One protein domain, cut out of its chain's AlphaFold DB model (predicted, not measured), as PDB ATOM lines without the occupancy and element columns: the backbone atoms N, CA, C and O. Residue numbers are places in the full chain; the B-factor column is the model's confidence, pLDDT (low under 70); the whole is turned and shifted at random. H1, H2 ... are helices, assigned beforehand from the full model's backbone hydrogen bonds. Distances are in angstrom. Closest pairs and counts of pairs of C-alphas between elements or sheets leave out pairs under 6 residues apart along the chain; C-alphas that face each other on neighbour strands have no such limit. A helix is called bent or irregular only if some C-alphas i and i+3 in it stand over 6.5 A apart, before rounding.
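What this domain is: This is residues 291 to 360 of the 649 residues of an uncharacterized protein of Sphaerobolus stellatus (strain SS14) (UniProt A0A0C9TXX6). Look first for H4, the longest helix, in the interior of a rounded body: H3 packs on it at a steep tilt, while H1 and the short H2 come near it on other sides, and stretches with no named element, among them the long link from H3 to H4, join the helices. The last residues, 351 to 360, fold back from the end of H4. The printed part has 70 residues with four named helices, in the order H1, H2, H3, H4, and no named strand; the class is all helix, though under half of the residues, 34, are in named elements. The whole is compact, with a radius of gyration of the C-alphas of 11.0 A and spans of 30 by 24 by 21 A.

Where its parts are: Find C-alpha 338 at (45.959, -3.891, 101.319); from there H4, residues 338 to 350, runs 18.2 A to C-alpha 350 at (58.621, 3.507, 112.053). H3 is residues 319 to 326, 10.5 A long. H1, residues 291 to 298, begins at (42.749, 4.981, 98.769) and is 9.8 A long. H2, residues 306 to 310, spans 8.8 A; it is neither bent nor irregular, but only just: C-alphas 307 and 310 are 6.5 A apart.

How they stand to each other: Look at Ala 322 and Gln 342, whose C-alphas, 5.7 A apart, are the closest of H3 and H4; these helices touch, at a steep tilt of 51 degrees, the same way. H1 is close to but not clearly touching H4, with closest C-alphas Leu 291 and Ile 341 at 8.0 A, a shallow tilt of 16 degrees, the same way. H2 is close to but not clearly touching H4, with closest C-alphas Lys 309 and Tyr 340 at 7.6 A. H1 and H3 are only just apart, at 8.4 A. In H1, H3 and H4 every O i to N i+4 pair is within hydrogen-bond range; in H2 it is 0 of 1, and 0 of 2 for O i to N i+3.

The domain as a whole: The C-alphas farthest apart, of Asp 307 and Asp 330, are 30.0 A apart. The printed part has no cut, and the link from H3 to H4, 11 residues, is long. The mean pLDDT of the printed part is 83.6; look for values under 70 at residues 305 to 315, of which 306 to 310 belong to H2.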
ATOM      1  N   LEU A 291      41.676   4.382  99.568       92.06
ATOM      2  CA  LEU A 291      42.749   4.981  98.769       92.06
ATOM      3  C   LEU A 291      42.480   6.458  98.518       92.06
ATOM      4  O   LEU A 291      43.411   7.258  98.525       92.06
ATOM      5  N   GLU A 292      41.215   6.822  98.328       92.06
ATOM      6  CA  GLU A 292      40.803   8.213  98.193       92.06
ATOM      7  C   GLU A 292      41.005   8.966  99.509       92.06
ATOM      8  O   GLU A 292      41.626  10.027  99.502       92.06
ATOM      9  N   ILE A 293      40.610   8.371 100.641       92.62
ATOM     10  CA  ILE A 293      40.880   8.928 101.973       92.62
ATOM     11  C   ILE A 293      42.388   9.129 102.169       92.62
ATOM     12  O   ILE A 293      42.834  10.229 102.501       92.62
ATOM     13  N   CYS A 294      43.203   8.102 101.909       94.06
ATOM     14  CA  CYS A 294      44.649   8.187 102.101       94.06
ATOM     15  C   CYS A 294      45.317   9.197 101.163       94.06
ATOM     16  O   CYS A 294      46.251   9.884 101.575       94.06
ATOM     17  N   TYR A 295      44.840   9.326  99.926       93.56
ATOM     18  CA  TYR A 295      45.319  10.335  98.985       93.56
ATOM     19  C   TYR A 295      44.962  11.754  99.431       93.56
ATOM     20  O   TYR A 295      45.836  12.627  99.474       93.56
ATOM     21  N   ASN A 296      43.697  11.973  99.799       91.69
ATOM     22  CA  ASN A 296      43.168  13.285 100.153       91.69
ATOM     23  C   ASN A 296      43.729  13.790 101.487       91.69
ATOM     24  O   ASN A 296      44.100  14.956 101.593       91.69
ATOM     25  N   HIS A 297      43.820  12.924 102.497       92.44
ATOM     26  CA  HIS A 297      44.191  13.322 103.858       92.44
ATOM     27  C   HIS A 297      45.672  13.119 104.173       92.44
ATOM     28  O   HIS A 297      46.224  13.865 104.975       92.44
ATOM     29  N   TYR A 298      46.327  12.131 103.554       94.38
ATOM     30  CA  TYR A 298      47.689  11.729 103.925       94.38
ATOM     31  C   TYR A 298      48.670  11.697 102.746       94.38
ATOM     32  O   TYR A 298      49.834  11.363 102.933       94.38
ATOM     33  N   GLY A 299      48.239  12.047 101.531       92.56
ATOM     34  CA  GLY A 299      49.120  12.124 100.366       92.56
ATOM     35  C   GLY A 299      49.622  10.779  99.825       92.56
ATOM     36  O   GLY A 299      50.664  10.730  99.169       92.56
ATOM     37  N   LEU A 300      48.924   9.672 100.090       92.81
ATOM     38  CA  LEU A 300      49.234   8.372  99.482       92.81
ATOM     39  C   LEU A 300      48.798   8.358  98.010       92.81
ATOM     40  O   LEU A 300      47.654   8.678  97.715       92.81
ATOM     41  N   LEU A 301      49.662   7.972  97.072       89.75
ATOM     42  CA  LEU A 301      49.290   7.933  95.655       89.75
ATOM     43  C   LEU A 301      48.269   6.819  95.375       89.75
ATOM     44  O   LEU A 301      48.423   5.690  95.822       89.75
ATOM     45  N   GLN A 302      47.245   7.103  94.567       82.38
ATOM     46  CA  GLN A 302      46.249   6.086  94.189       82.38
ATOM     47  C   GLN A 302      46.833   4.993  93.273       82.38
ATOM     48  O   GLN A 302      46.347   3.865  93.255       82.38
ATOM     49  N   TYR A 303      47.900   5.321  92.537       81.56
ATOM     50  CA  TYR A 303      48.590   4.419  91.615       81.56
ATOM     51  C   TYR A 303      50.102   4.481  91.877       81.56
ATOM     52  O   TYR A 303      50.771   5.369  91.342       81.56
ATOM     53  N   PRO A 304      50.662   3.578  92.705       72.06
ATOM     54  CA  PRO A 304      52.095   3.571  92.977       72.06
ATOM     55  C   PRO A 304      52.905   3.276  91.711       72.06
ATOM     56  O   PRO A 304      52.465   2.530  90.827       72.06
ATOM     57  N   SER A 305      54.120   3.827  91.635       69.81
ATOM     58  CA  SER A 305      55.044   3.518  90.539       69.81
ATOM     59  C   SER A 305      55.368   2.015  90.501       69.81
ATOM     60  O   SER A 305      55.282   1.313  91.512       69.81
ATOM     61  N   ARG A 306      55.735   1.479  89.325       62.47
ATOM     62  CA  ARG A 306      56.028   0.037  89.172       62.47
ATOM     63  C   ARG A 306      57.113  -0.453  90.145       62.47
ATOM     64  O   ARG A 306      57.007  -1.585  90.610       62.47
ATOM     65  N   ASP A 307      58.059   0.416  90.503       55.94
ATOM     66  CA  ASP A 307      59.183   0.130  91.405       55.94
ATOM     67  C   ASP A 307      58.816   0.243  92.898       55.94
ATOM     68  O   ASP A 307      59.456  -0.364  93.753       55.94
ATOM     69  N   ALA A 308      57.733   0.956  93.234       56.56
ATOM     70  CA  ALA A 308      57.251   1.130  94.607       56.56
ATOM     71  C   ALA A 308      56.547  -0.115  95.185       56.56
ATOM     72  O   ALA A 308      56.274  -0.183  96.384       56.56
ATOM     73  N   LYS A 309      56.278  -1.133  94.355       51.97
ATOM     74  CA  LYS A 309      55.644  -2.402  94.766       51.97
ATOM     75  C   LYS A 309      56.514  -3.269  95.695       51.97
ATOM     76  O   LYS A 309      56.021  -4.263  96.218       51.97
ATOM     77  N   SER A 310      57.782  -2.901  95.902       50.88
ATOM     78  CA  SER A 310      58.793  -3.670  96.645       50.88
ATOM     79  C   SER A 310      58.843  -3.410  98.164       50.88
ATOM     80  O   SER A 310      59.652  -4.033  98.844       50.88
ATOM     81  N   LEU A 311      58.035  -2.501  98.721       55.16
ATOM     82  CA  LEU A 311      58.177  -2.021 100.114       55.16
ATOM     83  C   LEU A 311      57.600  -2.952 101.202       55.16
ATOM     84  O   LEU A 311      57.366  -2.531 102.331       55.16
ATOM     85  N   VAL A 312      57.340  -4.219 100.885       51.97
ATOM     86  CA  VAL A 312      56.573  -5.103 101.768       51.97
ATOM     87  C   VAL A 312      57.499  -5.960 102.638       51.97
ATOM     88  O   VAL A 312      58.023  -6.968 102.178       51.97
ATOM     89  N   GLU A 313      57.638  -5.612 103.919       55.91
ATOM     90  CA  GLU A 313      57.901  -6.618 104.957       55.91
ATOM     91  C   GLU A 313      56.552  -7.219 105.385       55.91
ATOM     92  O   GLU A 313      55.689  -6.525 105.926       55.91
ATOM     93  N   GLU A 314      56.339  -8.501 105.078       55.28
ATOM     94  CA  GLU A 314      55.002  -9.105 104.942       55.28
ATOM     95  C   GLU A 314      54.207  -9.337 106.240       55.28
ATOM     96  O   GLU A 314      52.999  -9.530 106.152       55.28
ATOM     97  N   ASP A 315      54.795  -9.208 107.435       59.78
ATOM     98  CA  ASP A 315      54.150  -9.732 108.657       59.78
ATOM     99  C   ASP A 315      53.969  -8.737 109.819       59.78
ATOM    100  O   ASP A 315      53.420  -9.090 110.865       59.78
ATOM    101  N   LYS A 316      54.404  -7.476 109.693       75.81
ATOM    102  CA  LYS A 316      54.484  -6.573 110.865       75.81
ATOM    103  C   LYS A 316      53.182  -5.853 111.239       75.81
ATOM    104  O   LYS A 316      52.996  -5.512 112.410       75.81
ATOM    105  N   LEU A 317      52.280  -5.589 110.287       85.12
ATOM    106  CA  LEU A 317      51.049  -4.829 110.552       85.12
ATOM    107  C   LEU A 317      49.850  -5.347 109.739       85.12
ATOM    108  O   LEU A 317      49.773  -5.080 108.543       85.12
ATOM    109  N   PRO A 318      48.870  -6.026 110.363       89.94
ATOM    110  CA  PRO A 318      47.638  -6.448 109.692       89.94
ATOM    111  C   PRO A 318      46.820  -5.265 109.150       89.94
ATOM    112  O   PRO A 318      46.771  -4.209 109.784       89.94
ATOM    113  N   ILE A 319      46.106  -5.449 108.032       90.19
ATOM    114  CA  ILE A 319      45.301  -4.384 107.400       90.19
ATOM    115  C   ILE A 319      44.272  -3.784 108.363       90.19
ATOM    116  O   ILE A 319      44.167  -2.567 108.457       90.19
ATOM    117  N   GLY A 320      43.599  -4.605 109.176       90.88
ATOM    118  CA  GLY A 320      42.667  -4.109 110.193       90.88
ATOM    119  C   GLY A 320      43.337  -3.202 111.233       90.88
ATOM    120  O   GLY A 320      42.739  -2.228 111.682       90.88
ATOM    121  N   ALA A 321      44.604  -3.465 111.577       90.56
ATOM    122  CA  ALA A 321      45.372  -2.604 112.471       90.56
ATOM    123  C   ALA A 321      45.787  -1.292 111.786       90.56
ATOM    124  O   ALA A 321      45.776  -0.254 112.441       90.56
ATOM    125  N   ALA A 322      46.113  -1.322 110.489       91.88
ATOM    126  CA  ALA A 322      46.381  -0.116 109.704       91.88
ATOM    127  C   ALA A 322      45.124   0.763 109.579       91.88
ATOM    128  O   ALA A 322      45.176   1.947 109.901       91.88
ATOM    129  N   LEU A 323      43.973   0.176 109.239       93.50
ATOM    130  CA  LEU A 323      42.685   0.877 109.199       93.50
ATOM    131  C   LEU A 323      42.305   1.466 110.560       93.50
ATOM    132  O   LEU A 323      41.834   2.595 110.639       93.50
ATOM    133  N   TYR A 324      42.586   0.752 111.652       92.56
ATOM    134  CA  TYR A 324      42.365   1.266 113.003       92.56
ATOM    135  C   TYR A 324      43.325   2.401 113.397       92.56
ATOM    136  O   TYR A 324      43.006   3.197 114.277       92.56
ATOM    137  N   VAL A 325      44.511   2.491 112.785       93.88
ATOM    138  CA  VAL A 325      45.400   3.656 112.938       93.88
ATOM    139  C   VAL A 325      44.836   4.859 112.188       93.88
ATOM    140  O   VAL A 325      44.859   5.955 112.739       93.88
ATOM    141  N   LEU A 326      44.311   4.639 110.980       93.94
ATOM    142  CA  LEU A 326      43.738   5.675 110.116       93.94
ATOM    143  C   LEU A 326      42.347   6.151 110.561       93.94
ATOM    144  O   LEU A 326      41.922   7.218 110.141       93.94
ATOM    145  N   GLY A 327      41.657   5.384 111.412       92.94
ATOM    146  CA  GLY A 327      40.285   5.679 111.830       92.94
ATOM    147  C   GLY A 327      39.218   5.215 110.841       92.94
ATOM    148  O   GLY A 327      38.086   5.673 110.906       92.94
ATOM    149  N   GLU A 328      39.562   4.302 109.931       92.88
ATOM    150  CA  GLU A 328      38.730   3.970 108.774       92.88
ATOM    151  C   GLU A 328      38.366   2.487 108.707       92.88
ATOM    152  O   GLU A 328      38.729   1.776 107.771       92.88
ATOM    153  N   ARG A 329      37.692   1.971 109.741       90.19
ATOM    154  CA  ARG A 329      37.327   0.543 109.796       90.19
ATOM    155  C   ARG A 329      36.108   0.188 108.952       90.19
ATOM    156  O   ARG A 329      35.988  -0.978 108.586       90.19
ATOM    157  N   ASP A 330      35.257   1.158 108.623       89.38
ATOM    158  CA  ASP A 330      34.065   0.948 107.795       89.38
ATOM    159  C   ASP A 330      34.164   1.661 106.432       89.38
ATOM    160  O   ASP A 330      33.230   2.298 105.947       89.38
ATOM    161  N   CYS A 331      35.343   1.571 105.810       89.88
ATOM    162  CA  CYS A 331      35.625   2.122 104.486       89.88
ATOM    163  C   CYS A 331      35.459   1.081 103.364       89.88
ATOM    164  O   CYS A 331      35.453  -0.132 103.585       89.88
ATOM    165  N   ILE A 332      35.371   1.558 102.120       92.00
ATOM    166  CA  ILE A 332      35.411   0.708 100.926       92.00
ATOM    167  C   ILE A 332      36.876   0.383 100.608       92.00
ATOM    168  O   ILE A 332      37.687   1.279 100.364       92.00
ATOM    169  N   MET A 333      37.212  -0.907 100.577       87.38
ATOM    170  CA  MET A 333      38.552  -1.394 100.241       87.38
ATOM    171  C   MET A 333      38.648  -1.768  98.758       87.38
ATOM    172  O   MET A 333      37.856  -2.569  98.261       87.38
ATOM    173  N   THR A 334      39.650  -1.237  98.056       83.81
ATOM    174  CA  THR A 334      39.990  -1.686  96.698       83.81
ATOM    175  C   THR A 334      40.864  -2.935  96.782       83.81
ATOM    176  O   THR A 334      41.950  -2.889  97.359       83.81
ATOM    177  N   SER A 335      40.415  -4.038  96.181       81.81
ATOM    178  CA  SER A 335      41.141  -5.315  96.201       81.81
ATOM    179  C   SER A 335      42.568  -5.177  95.664       81.81
ATOM    180  O   SER A 335      42.764  -4.641  94.570       81.81
ATOM    181  N   GLY A 336      43.548  -5.718  96.388       81.69
ATOM    182  CA  GLY A 336      44.951  -5.770  95.963       81.69
ATOM    183  C   GLY A 336      45.810  -4.582  96.406       81.69
ATOM    184  O   GLY A 336      46.994  -4.537  96.065       81.69
ATOM    185  N   PHE A 337      45.252  -3.634  97.166       85.31
ATOM    186  CA  PHE A 337      45.974  -2.484  97.728       85.31
ATOM    187  C   PHE A 337      46.224  -2.588  99.239       85.31
ATOM    188  O   PHE A 337      46.800  -1.681  99.839       85.31
ATOM    189  N   GLU A 338      45.851  -3.696  99.872       87.06
ATOM    190  CA  GLU A 338      45.959  -3.891 101.319       87.06
ATOM    191  C   GLU A 338      47.418  -3.757 101.772       87.06
ATOM    192  O   GLU A 338      47.736  -2.933 102.633       87.06
ATOM    193  N   LYS A 339      48.324  -4.479 101.098       83.75
ATOM    194  CA  LYS A 339      49.773  -4.445 101.370       83.75
ATOM    195  C   LYS A 339      50.360  -3.045 101.213       83.75
ATOM    196  O   LYS A 339      51.259  -2.657 101.956       83.75
ATOM    197  N   TYR A 340      49.839  -2.278 100.262       85.56
ATOM    198  CA  TYR A 340      50.302  -0.926  99.977       85.56
ATOM    199  C   TYR A 340      49.953   0.044 101.116       85.56
ATOM    200  O   TYR A 340      50.820   0.770 101.602       85.56
ATOM    201  N   ILE A 341      48.718  -0.022 101.620       89.62
ATOM    202  CA  ILE A 341      48.262   0.787 102.760       89.62
ATOM    203  C   ILE A 341      48.983   0.366 104.045       89.62
ATOM    204  O   ILE A 341      49.461   1.218 104.794       89.62
ATOM    205  N   GLN A 342      49.109  -0.944 104.291       89.12
ATOM    206  CA  GLN A 342      49.842  -1.485 105.442       89.12
ATOM    207  C   GLN A 342      51.281  -0.970 105.474       89.12
ATOM    208  O   GLN A 342      51.735  -0.481 106.509       89.12
ATOM    209  N   SER A 343      51.967  -1.033 104.330       86.19
ATOM    210  CA  SER A 343      53.332  -0.541 104.178       86.19
ATOM    211  C   SER A 343      53.424   0.951 104.480       86.19
ATOM    212  O   SER A 343      54.256   1.346 105.292       86.19
ATOM    213  N   PHE A 344      52.560   1.780 103.887       90.38
ATOM    214  CA  PHE A 344      52.555   3.224 104.133       90.38
ATOM    215  C   PHE A 344      52.393   3.558 105.621       90.38
ATOM    216  O   PHE A 344      53.212   4.284 106.188       90.38
ATOM    217  N   VAL A 345      51.388   2.975 106.282       93.00
ATOM    218  CA  VAL A 345      51.144   3.215 107.712       93.00
ATOM    219  C   VAL A 345      52.327   2.749 108.561       93.00
ATOM    220  O   VAL A 345      52.718   3.448 109.499       93.00
ATOM    221  N   LEU A 346      52.919   1.595 108.240       90.62
ATOM    222  CA  LEU A 346      54.080   1.073 108.955       90.62
ATOM    223  C   LEU A 346      55.297   1.997 108.815       90.62
ATOM    224  O   LEU A 346      55.891   2.347 109.831       90.62
ATOM    225  N   HIS A 347      55.612   2.454 107.600       89.81
ATOM    226  CA  HIS A 347      56.750   3.344 107.344       89.81
ATOM    227  C   HIS A 347      56.608   4.665 108.105       89.81
ATOM    228  O   HIS A 347      57.541   5.075 108.796       89.81
ATOM    229  N   VAL A 348      55.414   5.274 108.090       92.31
ATOM    230  CA  VAL A 348      55.139   6.469 108.903       92.31
ATOM    231  C   VAL A 348      55.346   6.150 110.384       92.31
ATOM    232  O   VAL A 348      56.061   6.860 111.085       92.31
ATOM    233  N   LEU A 349      54.785   5.055 110.906       92.50
ATOM    234  CA  LEU A 349      54.938   4.695 112.321       92.50
ATOM    235  C   LEU A 349      56.394   4.420 112.733       92.50
ATOM    236  O   LEU A 349      56.752   4.730 113.879       92.50
ATOM    237  N   GLU A 350      57.215   3.880 111.834       90.44
ATOM    238  CA  GLU A 350      58.621   3.507 112.053       90.44
ATOM    239  C   GLU A 350      59.627   4.621 111.736       90.44
ATOM    240  O   GLU A 350      60.762   4.522 112.178       90.44
ATOM    241  N   ASP A 351      59.188   5.738 111.143       88.06
ATOM    242  CA  ASP A 351      60.061   6.870 110.755       88.06
ATOM    243  C   ASP A 351      60.963   6.557 109.562       88.06
ATOM    244  O   ASP A 351      62.073   7.068 109.446       88.06
ATOM    245  N   HIS A 352      60.485   5.696 108.670       87.06
ATOM    246  CA  HIS A 352      61.173   5.414 107.422       87.06
ATOM    247  C   HIS A 352      60.795   6.444 106.359       87.06
ATOM    248  O   HIS A 352      59.635   6.855 106.266       87.06
ATOM    249  N   ASP A 353      61.766   6.801 105.518       81.94
ATOM    250  CA  ASP A 353      61.536   7.671 104.369       81.94
ATOM    251  C   ASP A 353      60.491   7.063 103.430       81.94
ATOM    252  O   ASP A 353      60.557   5.892 103.037       81.94
ATOM    253  N   ILE A 354      59.512   7.879 103.044       82.00
ATOM    254  CA  ILE A 354      58.446   7.466 102.137       82.00
ATOM    255  C   ILE A 354      58.877   7.816 100.717       82.00
ATOM    256  O   ILE A 354      59.108   8.978 100.389       82.00
ATOM    257  N   SER A 355      58.979   6.800  99.861       82.44
ATOM    258  CA  SER A 355      59.404   6.986  98.473       82.44
ATOM    259  C   SER A 355      58.477   7.956  97.712       82.44
ATOM    260  O   SER A 355      57.252   7.809  97.794       82.44
ATOM    261  N   PRO A 356      59.024   8.854  96.867       84.62
ATOM    262  CA  PRO A 356      58.249   9.664  95.918       84.62
ATOM    263  C   PRO A 356      57.328   8.855  94.988       84.62
ATOM    264  O   PRO A 356      56.339   9.369  94.476       84.62
ATOM    265  N   GLY A 357      57.628   7.568  94.763       82.56
ATOM    266  CA  GLY A 357      56.773   6.659  93.988       82.56
ATOM    267  C   GLY A 357      55.544   6.138  94.744       82.56
ATOM    268  O   GLY A 357      54.704   5.463  94.149       82.56
ATOM    269  N   VAL A 358      55.448   6.428  96.046       84.75
ATOM    270  CA  VAL A 358      54.374   6.007  96.958       84.75
ATOM    271  C   VAL A 358      53.561   7.193  97.442       84.75
ATOM    272  O   VAL A 358      52.355   7.063  97.606       84.75
ATOM    273  N   SER A 359      54.196   8.331  97.705       90.50
ATOM    274  CA  SER A 359      53.532   9.473  98.318       90.50
ATOM    275  C   SER A 359      54.020  10.793  97.744       90.50
ATOM    276  O   SER A 359      55.175  10.928  97.361       90.50
ATOM    277  N   ASN A 360      53.130  11.782  97.744       91.50
ATOM    278  CA  ASN A 360      53.406  13.165  97.365       91.50
ATOM    279  C   ASN A 360      53.675  14.081  98.579       91.50
ATOM    280  O   ASN A 360      53.521  15.297  98.476       91.50
TER     281      ASN A 360